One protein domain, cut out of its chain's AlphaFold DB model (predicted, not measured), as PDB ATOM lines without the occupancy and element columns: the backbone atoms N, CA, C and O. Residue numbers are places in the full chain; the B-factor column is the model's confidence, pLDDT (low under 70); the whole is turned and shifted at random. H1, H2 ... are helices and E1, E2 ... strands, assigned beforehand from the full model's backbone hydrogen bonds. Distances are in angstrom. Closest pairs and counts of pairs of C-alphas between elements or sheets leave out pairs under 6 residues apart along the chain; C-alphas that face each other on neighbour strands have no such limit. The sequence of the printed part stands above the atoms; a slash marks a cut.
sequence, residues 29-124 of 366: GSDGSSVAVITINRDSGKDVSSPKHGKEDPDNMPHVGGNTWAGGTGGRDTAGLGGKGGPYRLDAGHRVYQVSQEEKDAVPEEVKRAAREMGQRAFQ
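This is residues 29 to 124 of the 366 residues of an uncharacterized protein of Pteropus alecto (UniProt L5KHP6). With little regular structure, the domain is a core of loop, residues 66 to 89 wound in stacked turns, with helix H2 packed along one side and residues 29 to 37 sticking out as an arm. The printed part has 96 residues, with E1, H1 and H2 in that order; the class is mixed, with only 28 residues in named elements. It is compact, with a radius of gyration of the C-alphas of 14.0 A and spans of 40 by 31 by 26 A.

E1, residues 34 to 40, begins at C-alpha 34 (49.891, -40.626, 3.863) and is 19.2 A long. H1 is residues 101 to 105. H2, residues 109 to 124, is 22.4 A long and ends at C-alpha 124 (42.853, -44.834, -32.807).

E1, H1 and H2 are apart from one another. E1 pairs with no named strand. In H1 and H2 every O i to N i+4 pair is within hydrogen-bond range.

The farthest C-alphas, of Gly 32 and Glu 110, are 41.8 A apart. Residues 29 to 37, of which 34 to 37 belong to E1, stand free. The link from E1 to H1 is long, 60 residues; H1 to H2 is tight. The printed part has no cut. Residues 29 to 37 and 41 to 46 are under pLDDT 70.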
ATOM      1  N   GLY A  29      50.479 -45.103   1.739       61.41
ATOM      2  CA  GLY A  29      51.118 -45.672   0.560       61.41
ATOM      3  C   GLY A  29      52.349 -46.499   0.933       61.41
ATOM      4  O   GLY A  29      53.005 -46.262   1.946       61.41
ATOM      5  N   SER A  30      52.710 -47.458   0.079       59.69
ATOM      6  CA  SER A  30      53.908 -48.302   0.248       59.69
ATOM      7  C   SER A  30      55.233 -47.523   0.227       59.69
ATOM      8  O   SER A  30      56.281 -48.077   0.540       59.69
ATOM      9  N   ASP A  31      55.189 -46.254  -0.175       67.38
ATOM     10  CA  ASP A  31      56.285 -45.286  -0.215       67.38
ATOM     11  C   ASP A  31      56.372 -44.405   1.051       67.38
ATOM     12  O   ASP A  31      57.227 -43.523   1.125       67.38
ATOM     13  N   GLY A  32      55.510 -44.637   2.048       60.94
ATOM     14  CA  GLY A  32      55.441 -43.846   3.282       60.94
ATOM     15  C   GLY A  32      54.663 -42.534   3.143       60.94
ATOM     16  O   GLY A  32      54.650 -41.734   4.079       60.94
ATOM     17  N   SER A  33      54.006 -42.290   2.004       53.72
ATOM     18  CA  SER A  33      53.127 -41.133   1.826       53.72
ATOM     19  C   SER A  33      51.741 -41.401   2.432       53.72
ATOM     20  O   SER A  33      51.113 -42.417   2.150       53.72
ATOM     21  N   SER A  34      51.242 -40.507   3.293       59.28
ATOM     22  CA  SER A  34      49.891 -40.626   3.863       59.28
ATOM     23  C   SER A  34      48.912 -39.716   3.122       59.28
ATOM     24  O   SER A  34      49.058 -38.493   3.159       59.28
ATOM     25  N   VAL A  35      47.890 -40.289   2.490       65.69
ATOM     26  CA  VAL A  35      46.823 -39.557   1.796       65.69
ATOM     27  C   VAL A  35      45.543 -39.638   2.624       65.69
ATOM     28  O   VAL A  35      45.067 -40.723   2.946       65.69
ATOM     29  N   ALA A  36      44.967 -38.489   2.981       68.31
ATOM     30  CA  ALA A  36      43.663 -38.437   3.639       68.31
ATOM     31  C   ALA A  36      42.540 -38.464   2.590       68.31
ATOM     32  O   ALA A  36      42.439 -37.564   1.752       68.31
ATOM     33  N   VAL A  37      41.693 -39.490   2.645       68.19
ATOM     34  CA  VAL A  37      40.485 -39.623   1.825       68.19
ATOM     35  C   VAL A  37      39.293 -39.182   2.665       68.19
ATOM     36  O   VAL A  37      39.040 -39.723   3.738       68.19
ATOM     37  N   ILE A  38      38.569 -38.177   2.177       73.56
ATOM     38  CA  ILE A  38      37.351 -37.679   2.818       73.56
ATOM     39  C   ILE A  38      36.168 -38.136   1.971       73.56
ATOM     40  O   ILE A  38      36.004 -37.683   0.837       73.56
ATOM     41  N   THR A  39      35.350 -39.018   2.532       70.50
ATOM     42  CA  THR A  39      34.111 -39.495   1.922       70.50
ATOM     43  C   THR A  39      32.959 -38.639   2.425       70.50
ATOM     44  O   THR A  39      32.681 -38.606   3.625       70.50
ATOM     45  N   ILE A  40      32.297 -37.941   1.504       70.00
ATOM     46  CA  ILE A  40      31.101 -37.138   1.765       70.00
ATOM     47  C   ILE A  40      29.974 -37.742   0.930       70.00
ATOM     48  O   ILE A  40      30.031 -37.705  -0.298       70.00
ATOM     49  N   ASN A  41      28.962 -38.304   1.591       61.44
ATOM     50  CA  ASN A  41      27.796 -38.863   0.911       61.44
ATOM     51  C   ASN A  41      26.854 -37.723   0.515       61.44
ATOM     52  O   ASN A  41      26.291 -37.053   1.379       61.44
ATOM     53  N   ARG A  42      26.714 -37.479  -0.790       65.81
ATOM     54  CA  ARG A  42      25.766 -36.519  -1.366       65.81
ATOM     55  C   ARG A  42      25.155 -37.140  -2.614       65.81
ATOM     56  O   ARG A  42      25.889 -37.439  -3.553       65.81
ATOM     57  N   ASP A  43      23.836 -37.279  -2.638       59.62
ATOM     58  CA  ASP A  43      23.133 -37.821  -3.799       59.62
ATOM     59  C   ASP A  43      22.984 -36.742  -4.871       59.62
ATOM     60  O   ASP A  43      22.422 -35.669  -4.642       59.62
ATOM     61  N   SER A  44      23.512 -37.011  -6.065       60.69
ATOM     62  CA  SER A  44      23.516 -36.023  -7.149       60.69
ATOM     63  C   SER A  44      22.144 -35.824  -7.805       60.69
ATOM     64  O   SER A  44      21.938 -34.793  -8.451       60.69
ATOM     65  N   GLY A  45      21.225 -36.792  -7.662       64.94
ATOM     66  CA  GLY A  45      19.821 -36.735  -8.101       64.94
ATOM     67  C   GLY A  45      19.594 -36.443  -9.590       64.94
ATOM     68  O   GLY A  45      18.486 -36.090  -9.981       64.94
ATOM     69  N   LYS A  46      20.641 -36.509 -10.423       69.19
ATOM     70  CA  LYS A  46      20.593 -36.097 -11.828       69.19
ATOM     71  C   LYS A  46      21.122 -37.195 -12.742       69.19
ATOM     72  O   LYS A  46      22.239 -37.695 -12.548       69.19
ATOM     73  N   ASP A  47      20.346 -37.470 -13.783       75.25
ATOM     74  CA  ASP A  47      20.635 -38.499 -14.776       75.25
ATOM     75  C   ASP A  47      21.855 -38.171 -15.644       75.25
ATOM     76  O   ASP A  47      22.369 -37.041 -15.677       75.25
ATOM     77  N   VAL A  48      22.343 -39.214 -16.308       76.38
ATOM     78  CA  VAL A  48      23.432 -39.173 -17.286       76.38
ATOM     79  C   VAL A  48      22.859 -39.096 -18.692       76.38
ATOM     80  O   VAL A  48      21.828 -39.690 -18.996       76.38
ATOM     81  N   SER A  49      23.534 -38.341 -19.546       82.00
ATOM     82  CA  SER A  49      23.164 -38.142 -20.942       82.00
ATOM     83  C   SER A  49      24.250 -38.709 -21.863       82.00
ATOM     84  O   SER A  49      24.981 -39.631 -21.503       82.00
ATOM     85  N   SER A  50      24.354 -38.193 -23.086       85.19
ATOM     86  CA  SER A  50      25.331 -38.673 -24.062       85.19
ATOM     87  C   SER A  50      26.761 -38.214 -23.729       85.19
ATOM     88  O   SER A  50      26.969 -37.029 -23.449       85.19
ATOM     89  N   PRO A  51      27.769 -39.104 -23.843       88.31
ATOM     90  CA  PRO A  51      29.163 -38.777 -23.555       88.31
ATOM     91  C   PRO A  51      29.716 -37.732 -24.535       88.31
ATOM     92  O   PRO A  51      29.453 -37.796 -25.736       88.31
ATOM     93  N   LYS A  52      30.529 -36.791 -24.042       89.81
ATOM     94  CA  LYS A  52      31.148 -35.704 -24.823       89.81
ATOM     95  C   LYS A  52      32.538 -35.320 -24.295       89.81
ATOM     96  O   LYS A  52      32.912 -35.662 -23.178       89.81
ATOM     97  N   HIS A  53      33.319 -34.589 -25.093       84.56
ATOM     98  CA  HIS A  53      34.648 -34.112 -24.677       84.56
ATOM     99  C   HIS A  53      34.581 -32.952 -23.668       84.56
ATOM    100  O   HIS A  53      35.316 -32.965 -22.689       84.56
ATOM    101  N   GLY A  54      33.651 -32.010 -23.854       87.38
ATOM    102  CA  GLY A  54      33.565 -30.778 -23.057       87.38
ATOM    103  C   GLY A  54      34.274 -29.598 -23.721       87.38
ATOM    104  O   GLY A  54      34.889 -29.756 -24.776       87.38
ATOM    105  N   LYS A  55      34.133 -28.408 -23.131       87.38
ATOM    106  CA  LYS A  55      34.891 -27.206 -23.512       87.38
ATOM    107  C   LYS A  55      36.193 -27.150 -22.713       87.38
ATOM    108  O   LYS A  55      36.179 -27.486 -21.531       87.38
ATOM    109  N   GLU A  56      37.283 -26.731 -23.341       84.81
ATOM    110  CA  GLU A  56      38.543 -26.449 -22.647       84.81
ATOM    111  C   GLU A  56      38.458 -25.065 -21.991       84.81
ATOM    112  O   GLU A  56      37.957 -24.118 -22.601       84.81
ATOM    113  N   ASP A  57      38.891 -24.970 -20.736       83.44
ATOM    114  CA  ASP A  57      38.966 -23.708 -20.000       83.44
ATOM    115  C   ASP A  57      40.322 -23.031 -20.272       83.44
ATOM    116  O   ASP A  57      41.351 -23.636 -19.953       83.44
ATOM    117  N   PRO A  58      40.359 -21.807 -20.837       86.62
ATOM    118  CA  PRO A  58      41.605 -21.069 -21.049       86.62
ATOM    119  C   PRO A  58      42.375 -20.795 -19.753       86.62
ATOM    120  O   PRO A  58      43.605 -20.784 -19.772       86.62
ATOM    121  N   ASP A  59      41.662 -20.611 -18.638       83.75
ATOM    122  CA  ASP A  59      42.243 -20.220 -17.350       83.75
ATOM    123  C   ASP A  59      42.574 -21.432 -16.459       83.75
ATOM    124  O   ASP A  59      43.087 -21.274 -15.350       83.75
ATOM    125  N   ASN A  60      42.298 -22.655 -16.940       84.31
ATOM    126  CA  ASN A  60      42.491 -23.924 -16.230       84.31
ATOM    127  C   ASN A  60      41.985 -23.885 -14.772       84.31
ATOM    128  O   ASN A  60      42.655 -24.373 -13.855       84.31
ATOM    129  N   MET A  61      40.817 -23.281 -14.533       82.00
ATOM    130  CA  MET A  61      40.264 -23.187 -13.186       82.00
ATOM    131  C   MET A  61      39.790 -24.564 -12.684       82.00
ATOM    132  O   MET A  61      39.364 -25.413 -13.472       82.00
ATOM    133  N   PRO A  62      39.838 -24.822 -11.362       84.31
ATOM    134  CA  PRO A  62      39.380 -26.088 -10.808       84.31
ATOM    135  C   PRO A  62      37.849 -26.186 -10.876       84.31
ATOM    136  O   PRO A  62      37.133 -25.532 -10.119       84.31
ATOM    137  N   HIS A  63      37.347 -27.062 -11.749       83.06
ATOM    138  CA  HIS A  63      35.915 -27.351 -11.877       83.06
ATOM    139  C   HIS A  63      35.557 -28.663 -11.172       83.06
ATOM    140  O   HIS A  63      36.107 -29.724 -11.490       83.06
ATOM    141  N   VAL A  64      34.612 -28.593 -10.229       83.31
ATOM    142  CA  VAL A  64      34.081 -29.749  -9.490       83.31
ATOM    143  C   VAL A  64      32.602 -29.920  -9.820       83.31
ATOM    144  O   VAL A  64      31.791 -29.028  -9.571       83.31
ATOM    145  N   GLY A  65      32.241 -31.074 -10.370       78.94
ATOM    146  CA  GLY A  65      30.875 -31.361 -10.799       78.94
ATOM    147  C   GLY A  65      30.465 -30.670 -12.111       78.94
ATOM    148  O   GLY A  65      31.210 -29.914 -12.730       78.94
ATOM    149  N   GLY A  66      29.246 -30.974 -12.570       85.00
ATOM    150  CA  GLY A  66      28.702 -30.469 -13.840       85.00
ATOM    151  C   GLY A  66      29.106 -31.289 -15.074       85.00
ATOM    152  O   GLY A  66      29.672 -32.372 -14.953       85.00
ATOM    153  N   ASN A  67      28.754 -30.796 -16.267       83.94
ATOM    154  CA  ASN A  67      29.008 -31.460 -17.555       83.94
ATOM    155  C   ASN A  67      29.574 -30.505 -18.630       83.94
ATOM    156  O   ASN A  67      29.499 -30.801 -19.819       83.94
ATOM    157  N   THR A  68      30.111 -29.341 -18.265       87.12
ATOM    158  CA  THR A  68      30.512 -28.313 -19.249       87.12
ATOM    159  C   THR A  68      31.982 -28.416 -19.654       87.12
ATOM    160  O   THR A  68      32.294 -28.310 -20.842       87.12
ATOM    161  N   TRP A  69      32.868 -28.663 -18.689       87.69
ATOM    162  CA  TRP A  69      34.314 -28.489 -18.837       87.69
ATOM    163  C   TRP A  69      35.060 -29.813 -19.006       87.69
ATOM    164  O   TRP A  69      34.810 -30.769 -18.268       87.69
ATOM    165  N   ALA A  70      35.980 -29.855 -19.969       86.25
ATOM    166  CA  ALA A  70      36.914 -30.957 -20.167       86.25
ATOM    167  C   ALA A  70      37.984 -30.929 -19.062       86.25
ATOM    168  O   ALA A  70      38.572 -29.888 -18.797       86.25
ATOM    169  N   GLY A  71      38.232 -32.065 -18.405       84.19
ATOM    170  CA  GLY A  71      39.216 -32.173 -17.317       84.19
ATOM    171  C   GLY A  71      38.679 -31.810 -15.928       84.19
ATOM    172  O   GLY A  71      39.435 -31.827 -14.959       84.19
ATOM    173  N   GLY A  72      37.376 -31.532 -15.805       85.69
ATOM    174  CA  GLY A  72      36.717 -31.365 -14.510       85.69
ATOM    175  C   GLY A  72      36.738 -32.645 -13.665       85.69
ATOM    176  O   GLY A  72      36.876 -33.764 -14.177       85.69
ATOM    177  N   THR A  73      36.570 -32.487 -12.353       87.12
ATOM    178  CA  THR A  73      36.575 -33.599 -11.391       87.12
ATOM    179  C   THR A  73      35.172 -33.867 -10.843       87.12
ATOM    180  O   THR A  73      34.403 -32.940 -10.605       87.12
ATOM    181  N   GLY A  74      34.783 -35.136 -10.692       84.19
ATOM    182  CA  GLY A  74      33.464 -35.514 -10.153       84.19
ATOM    183  C   GLY A  74      32.263 -35.114 -11.028       84.19
ATOM    184  O   GLY A  74      31.146 -34.990 -10.532       84.19
ATOM    185  N   GLY A  75      32.484 -34.858 -12.322       85.19
ATOM    186  CA  GLY A  75      31.455 -34.436 -13.279       85.19
ATOM    187  C   GLY A  75      30.613 -35.573 -13.880       85.19
ATOM    188  O   GLY A  75      30.740 -36.743 -13.518       85.19
ATOM    189  N   ARG A  76      29.747 -35.219 -14.833       87.25
ATOM    190  CA  ARG A  76      28.892 -36.146 -15.597       87.25
ATOM    191  C   ARG A  76      29.106 -35.973 -17.097       87.25
ATOM    192  O   ARG A  76      29.316 -34.847 -17.540       87.25
ATOM    193  N   ASP A  77      29.040 -37.067 -17.853       87.19
ATOM    194  CA  ASP A  77      29.031 -37.158 -19.330       87.19
ATOM    195  C   ASP A  77      30.265 -36.593 -20.064       87.19
ATOM    196  O   ASP A  77      30.475 -36.860 -21.246       87.19
ATOM    197  N   THR A  78      31.112 -35.833 -19.381       87.62
ATOM    198  CA  THR A  78      32.235 -35.091 -19.956       87.62
ATOM    199  C   THR A  78      33.564 -35.764 -19.627       87.62
ATOM    200  O   THR A  78      33.706 -36.406 -18.586       87.62
ATOM    201  N   ALA A  79      34.548 -35.660 -20.525       87.88
ATOM    202  CA  ALA A  79      35.879 -36.217 -20.301       87.88
ATOM    203  C   ALA A  79      36.533 -35.567 -19.069       87.88
ATOM    204  O   ALA A  79      36.676 -34.348 -19.008       87.88
ATOM    205  N   GLY A  80      36.929 -36.376 -18.088       88.38
ATOM    206  CA  GLY A  80      37.417 -35.890 -16.796       88.38
ATOM    207  C   GLY A  80      37.750 -37.025 -15.832       88.38
ATOM    208  O   GLY A  80      37.766 -38.199 -16.222       88.38
ATOM    209  N   LEU A  81      38.022 -36.685 -14.572       87.19
ATOM    210  CA  LEU A  81      38.427 -37.645 -13.541       87.19
ATOM    211  C   LEU A  81      37.375 -37.768 -12.431       87.19
ATOM    212  O   LEU A  81      36.730 -36.800 -12.049       87.19
ATOM    213  N   GLY A  82      37.173 -38.979 -11.908       85.12
ATOM    214  CA  GLY A  82      36.281 -39.222 -10.765       85.12
ATOM    215  C   GLY A  82      34.770 -39.099 -11.027       85.12
ATOM    216  O   GLY A  82      33.998 -39.435 -10.137       85.12
ATOM    217  N   GLY A  83      34.341 -38.680 -12.219       86.12
ATOM    218  CA  GLY A  83      32.932 -38.564 -12.619       86.12
ATOM    219  C   GLY A  83      32.285 -39.844 -13.177       86.12
ATOM    220  O   GLY A  83      32.916 -40.904 -13.215       86.12
ATOM    221  N   LYS A  84      31.038 -39.729 -13.661       86.81
ATOM    222  CA  LYS A  84      30.264 -40.809 -14.319       86.81
ATOM    223  C   LYS A  84      29.910 -40.469 -15.775       86.81
ATOM    224  O   LYS A  84      29.703 -39.308 -16.107       86.81
ATOM    225  N   GLY A  85      29.854 -41.468 -16.658       84.94
ATOM    226  CA  GLY A  85      29.383 -41.304 -18.048       84.94
ATOM    227  C   GLY A  85      30.347 -40.632 -19.044       84.94
ATOM    228  O   GLY A  85      29.990 -40.482 -20.206       84.94
ATOM    229  N   GLY A  86      31.562 -40.237 -18.646       89.06
ATOM    230  CA  GLY A  86      32.548 -39.635 -19.559       89.06
ATOM    231  C   GLY A  86      33.222 -40.648 -20.512       89.06
ATOM    232  O   GLY A  86      33.411 -41.807 -20.138       89.06
ATOM    233  N   PRO A  87      33.639 -40.239 -21.730       89.50
ATOM    234  CA  PRO A  87      34.200 -41.145 -22.745       89.50
ATOM    235  C   PRO A  87      35.629 -41.631 -22.451       89.50
ATOM    236  O   PRO A  87      36.010 -42.736 -22.831       89.50
ATOM    237  N   TYR A  88      36.447 -40.804 -21.802       89.88
ATOM    238  CA  TYR A  88      37.818 -41.126 -21.405       89.88
ATOM    239  C   TYR A  88      38.263 -40.226 -20.254       89.88
ATOM    240  O   TYR A  88      37.686 -39.165 -20.009       89.88
ATOM    241  N   ARG A  89      39.310 -40.661 -19.548       88.62
ATOM    242  CA  ARG A  89      39.917 -39.898 -18.458       88.62
ATOM    243  C   ARG A  89      40.816 -38.801 -19.020       88.62
ATOM    244  O   ARG A  89      41.665 -39.074 -19.870       88.62
ATOM    245  N   LEU A  90      40.613 -37.584 -18.535       87.06
ATOM    246  CA  LEU A  90      41.440 -36.418 -18.819       87.06
ATOM    247  C   LEU A  90      41.819 -35.792 -17.477       87.06
ATOM    248  O   LEU A  90      40.937 -35.571 -16.650       87.06
ATOM    249  N   ASP A  91      43.113 -35.577 -17.260       86.50
ATOM    250  CA  ASP A  91      43.647 -34.996 -16.030       86.50
ATOM    251  C   ASP A  91      44.117 -33.562 -16.299       86.50
ATOM    252  O   ASP A  91      44.899 -33.333 -17.224       86.50
ATOM    253  N   ALA A  92      43.607 -32.619 -15.508       82.88
ATOM    254  CA  ALA A  92      43.938 -31.196 -15.558       82.88
ATOM    255  C   ALA A  92      44.824 -30.743 -14.373       82.88
ATOM    256  O   ALA A  92      45.125 -29.558 -14.253       82.88
ATOM    257  N   GLY A  93      45.264 -31.674 -13.510       84.62
ATOM    258  CA  GLY A  93      46.170 -31.396 -12.389       84.62
ATOM    259  C   GLY A  93      45.494 -30.871 -11.117       84.62
ATOM    260  O   GLY A  93      46.170 -30.345 -10.235       84.62
ATOM    261  N   HIS A  94      44.170 -31.015 -11.003       84.12
ATOM    262  CA  HIS A  94      43.370 -30.501  -9.882       84.12
ATOM    263  C   HIS A  94      42.992 -31.594  -8.870       84.12
ATOM    264  O   HIS A  94      43.035 -32.789  -9.166       84.12
ATOM    265  N   ARG A  95      42.566 -31.192  -7.662       82.12
ATOM    266  CA  ARG A  95      42.098 -32.124  -6.618       82.12
ATOM    267  C   ARG A  95      40.911 -32.952  -7.118       82.12
ATOM    268  O   ARG A  95      39.881 -32.405  -7.499       82.12
ATOM    269  N   VAL A  96      41.042 -34.277  -7.054       85.69
ATOM    270  CA  VAL A  96      40.078 -35.223  -7.626       85.69
ATOM    271  C   VAL A  96      38.930 -35.502  -6.662       85.69
ATOM    272  O   VAL A  96      39.121 -36.136  -5.627       85.69
ATOM    273  N   TYR A  97      37.720 -35.106  -7.050       84.94
ATOM    274  CA  TYR A  97      36.483 -35.541  -6.406       84.94
ATOM    275  C   TYR A  97      35.957 -36.795  -7.099       84.94
ATOM    276  O   TYR A  97      35.772 -36.813  -8.317       84.94
ATOM    277  N   GLN A  98      35.749 -37.860  -6.328       84.75
ATOM    278  CA  GLN A  98      35.248 -39.126  -6.846       84.75
ATOM    279  C   GLN A  98      33.778 -39.301  -6.485       84.75
ATOM    280  O   GLN A  98      33.399 -39.213  -5.324       84.75
ATOM    281  N   VAL A  99      32.970 -39.586  -7.500       85.69
ATOM    282  CA  VAL A  99      31.609 -40.096  -7.346       85.69
ATOM    283  C   VAL A  99      31.673 -41.524  -6.789       85.69
ATOM    284  O   VAL A  99      32.632 -42.257  -7.079       85.69
ATOM    285  N   SER A 100      30.671 -41.912  -5.995       83.25
ATOM    286  CA  SER A 100      30.567 -43.248  -5.401       83.25
ATOM    287  C   SER A 100      30.530 -44.352  -6.465       83.25
ATOM    288  O   SER A 100      30.292 -44.102  -7.653       83.25
ATOM    289  N   GLN A 101      30.841 -45.583  -6.062       81.88
ATOM    290  CA  GLN A 101      30.909 -46.698  -7.005       81.88
ATOM    291  C   GLN A 101      29.507 -47.094  -7.491       81.88
ATOM    292  O   GLN A 101      29.319 -47.349  -8.677       81.88
ATOM    293  N   GLU A 102      28.511 -46.998  -6.614       81.19
ATOM    294  CA  GLU A 102      27.103 -47.271  -6.900       81.19
ATOM    295  C   GLU A 102      26.575 -46.350  -8.010       81.19
ATOM    296  O   GLU A 102      25.948 -46.805  -8.967       81.19
ATOM    297  N   GLU A 103      26.897 -45.055  -7.942       79.31
ATOM    298  CA  GLU A 103      26.504 -44.077  -8.960       79.31
ATOM    299  C   GLU A 103      27.212 -44.294 -10.311       79.31
ATOM    300  O   GLU A 103      26.674 -43.931 -11.363       79.31
ATOM    301  N   LYS A 104      28.425 -44.861 -10.307       84.75
ATOM    302  CA  LYS A 104      29.152 -45.220 -11.536       84.75
ATOM    303  C   LYS A 104      28.564 -46.467 -12.190       84.75
ATOM    304  O   LYS A 104      28.521 -46.545 -13.420       84.75
ATOM    305  N   ASP A 105      28.101 -47.417 -11.385       84.19
ATOM    306  CA  ASP A 105      27.545 -48.678 -11.869       84.19
ATOM    307  C   ASP A 105      26.110 -48.510 -12.388       84.19
ATOM    308  O   ASP A 105      25.763 -49.115 -13.408       84.19
ATOM    309  N   ALA A 106      25.339 -47.592 -11.787       86.56
ATOM    310  CA  ALA A 106      23.979 -47.213 -12.186       86.56
ATOM    311  C   ALA A 106      23.867 -46.522 -13.564       86.56
ATOM    312  O   ALA A 106      22.766 -46.213 -14.018       86.56
ATOM    313  N   VAL A 107      24.984 -46.264 -14.254       85.69
ATOM    314  CA  VAL A 107      24.980 -45.678 -15.605       85.69
ATOM    315  C   VAL A 107      24.333 -46.658 -16.606       85.69
ATOM    316  O   VAL A 107      24.764 -47.815 -16.669       85.69
ATOM    317  N   PRO A 108      23.369 -46.222 -17.441       89.94
ATOM    318  CA  PRO A 108      22.768 -47.058 -18.477       89.94
ATOM    319  C   PRO A 108      23.803 -47.647 -19.446       89.94
ATOM    320  O   PRO A 108      24.767 -46.984 -19.849       89.94
ATOM    321  N   GLU A 109      23.593 -48.894 -19.872       89.00
ATOM    322  CA  GLU A 109      24.539 -49.608 -20.746       89.00
ATOM    323  C   GLU A 109      24.718 -48.944 -22.121       89.00
ATOM    324  O   GLU A 109      25.796 -49.005 -22.716       89.00
ATOM    325  N   GLU A 110      23.702 -48.239 -22.620       89.25
ATOM    326  CA  GLU A 110      23.791 -47.457 -23.858       89.25
ATOM    327  C   GLU A 110      24.818 -46.318 -23.775       89.25
ATOM    328  O   GLU A 110      25.612 -46.137 -24.702       89.25
ATOM    329  N   VAL A 111      24.882 -45.624 -22.633       88.88
ATOM    330  CA  VAL A 111      25.849 -44.553 -22.359       88.88
ATOM    331  C   VAL A 111      27.250 -45.145 -22.208       88.88
ATOM    332  O   VAL A 111      28.204 -44.633 -22.798       88.88
ATOM    333  N   LYS A 112      27.383 -46.284 -21.511       88.81
ATOM    334  CA  LYS A 112      28.662 -47.012 -21.394       88.81
ATOM    335  C   LYS A 112      29.188 -47.455 -22.761       88.81
ATOM    336  O   LYS A 112      30.382 -47.314 -23.038       88.81
ATOM    337  N   ARG A 113      28.319 -47.969 -23.638       90.44
ATOM    338  CA  ARG A 113      28.684 -48.376 -25.004       90.44
ATOM    339  C   ARG A 113      29.120 -47.182 -25.851       90.44
ATOM    340  O   ARG A 113      30.180 -47.253 -26.470       90.44
ATOM    341  N   ALA A 114      28.366 -46.082 -25.827       90.88
ATOM    342  CA  ALA A 114      28.716 -44.855 -26.544       90.88
ATOM    343  C   ALA A 114      30.055 -44.264 -26.061       90.88
ATOM    344  O   ALA A 114      30.890 -43.849 -26.868       90.88
ATOM    345  N   ALA A 115      30.305 -44.290 -24.748       90.31
ATOM    346  CA  ALA A 115      31.553 -43.828 -24.147       90.31
ATOM    347  C   ALA A 115      32.745 -44.682 -24.608       90.31
ATOM    348  O   ALA A 115      33.769 -44.142 -25.031       90.31
ATOM    349  N   ARG A 116      32.592 -46.015 -24.603       89.62
ATOM    350  CA  ARG A 116      33.609 -46.956 -25.104       89.62
ATOM    351  C   ARG A 116      33.921 -46.729 -26.578       89.62
ATOM    352  O   ARG A 116      35.094 -46.693 -26.943       89.62
ATOM    353  N   GLU A 117      32.902 -46.551 -27.415       93.44
ATOM    354  CA  GLU A 117      33.088 -46.300 -28.845       93.44
ATOM    355  C   GLU A 117      33.844 -44.985 -29.092       93.44
ATOM    356  O   GLU A 117      34.810 -44.946 -29.860       93.44
ATOM    357  N   MET A 118      33.472 -43.914 -28.386       89.38
ATOM    358  CA  MET A 118      34.171 -42.632 -28.474       89.38
ATOM    359  C   MET A 118      35.624 -42.734 -27.988       89.38
ATOM    360  O   MET A 118      36.529 -42.202 -28.635       89.38
ATOM    361  N   GLY A 119      35.872 -43.460 -26.894       89.25
ATOM    362  CA  GLY A 119      37.216 -43.730 -26.382       89.25
ATOM    363  C   GLY A 119      38.082 -44.513 -27.374       89.25
ATOM    364  O   GLY A 119      39.234 -44.146 -27.611       89.25
ATOM    365  N   GLN A 120      37.521 -45.537 -28.023       90.25
ATOM    366  CA  GLN A 120      38.213 -46.306 -29.063       90.25
ATOM    367  C   GLN A 120      38.570 -45.432 -30.271       90.25
ATOM    368  O   GLN A 120      39.713 -45.471 -30.735       90.25
ATOM    369  N   ARG A 121      37.636 -44.595 -30.742       90.25
ATOM    370  CA  ARG A 121      37.879 -43.650 -31.845       90.25
ATOM    371  C   ARG A 121      38.984 -42.647 -31.497       90.25
ATOM    372  O   ARG A 121      39.914 -42.467 -32.285       90.25
ATOM    373  N   ALA A 122      38.943 -42.050 -30.304       87.94
ATOM    374  CA  ALA A 122      39.972 -41.118 -29.835       87.94
ATOM    375  C   ALA A 122      41.354 -41.790 -29.706       87.94
ATOM    376  O   ALA A 122      42.375 -41.219 -30.094       87.94
ATOM    377  N   PHE A 123      41.401 -43.033 -29.219       87.44
ATOM    378  CA  PHE A 123      42.636 -43.807 -29.108       87.44
ATOM    379  C   PHE A 123      43.241 -44.149 -30.476       87.44
ATOM    380  O   PHE A 123      44.444 -43.981 -30.685       87.44
ATOM    381  N   GLN A 124      42.414 -44.574 -31.434       88.75
ATOM    382  CA  GLN A 124      42.853 -44.834 -32.807       88.75
ATOM    383  C   GLN A 124      43.395 -43.568 -33.483       88.75
ATOM    384  O   GLN A 124      44.418 -43.630 -34.167       88.75
TER     385      GLN A 124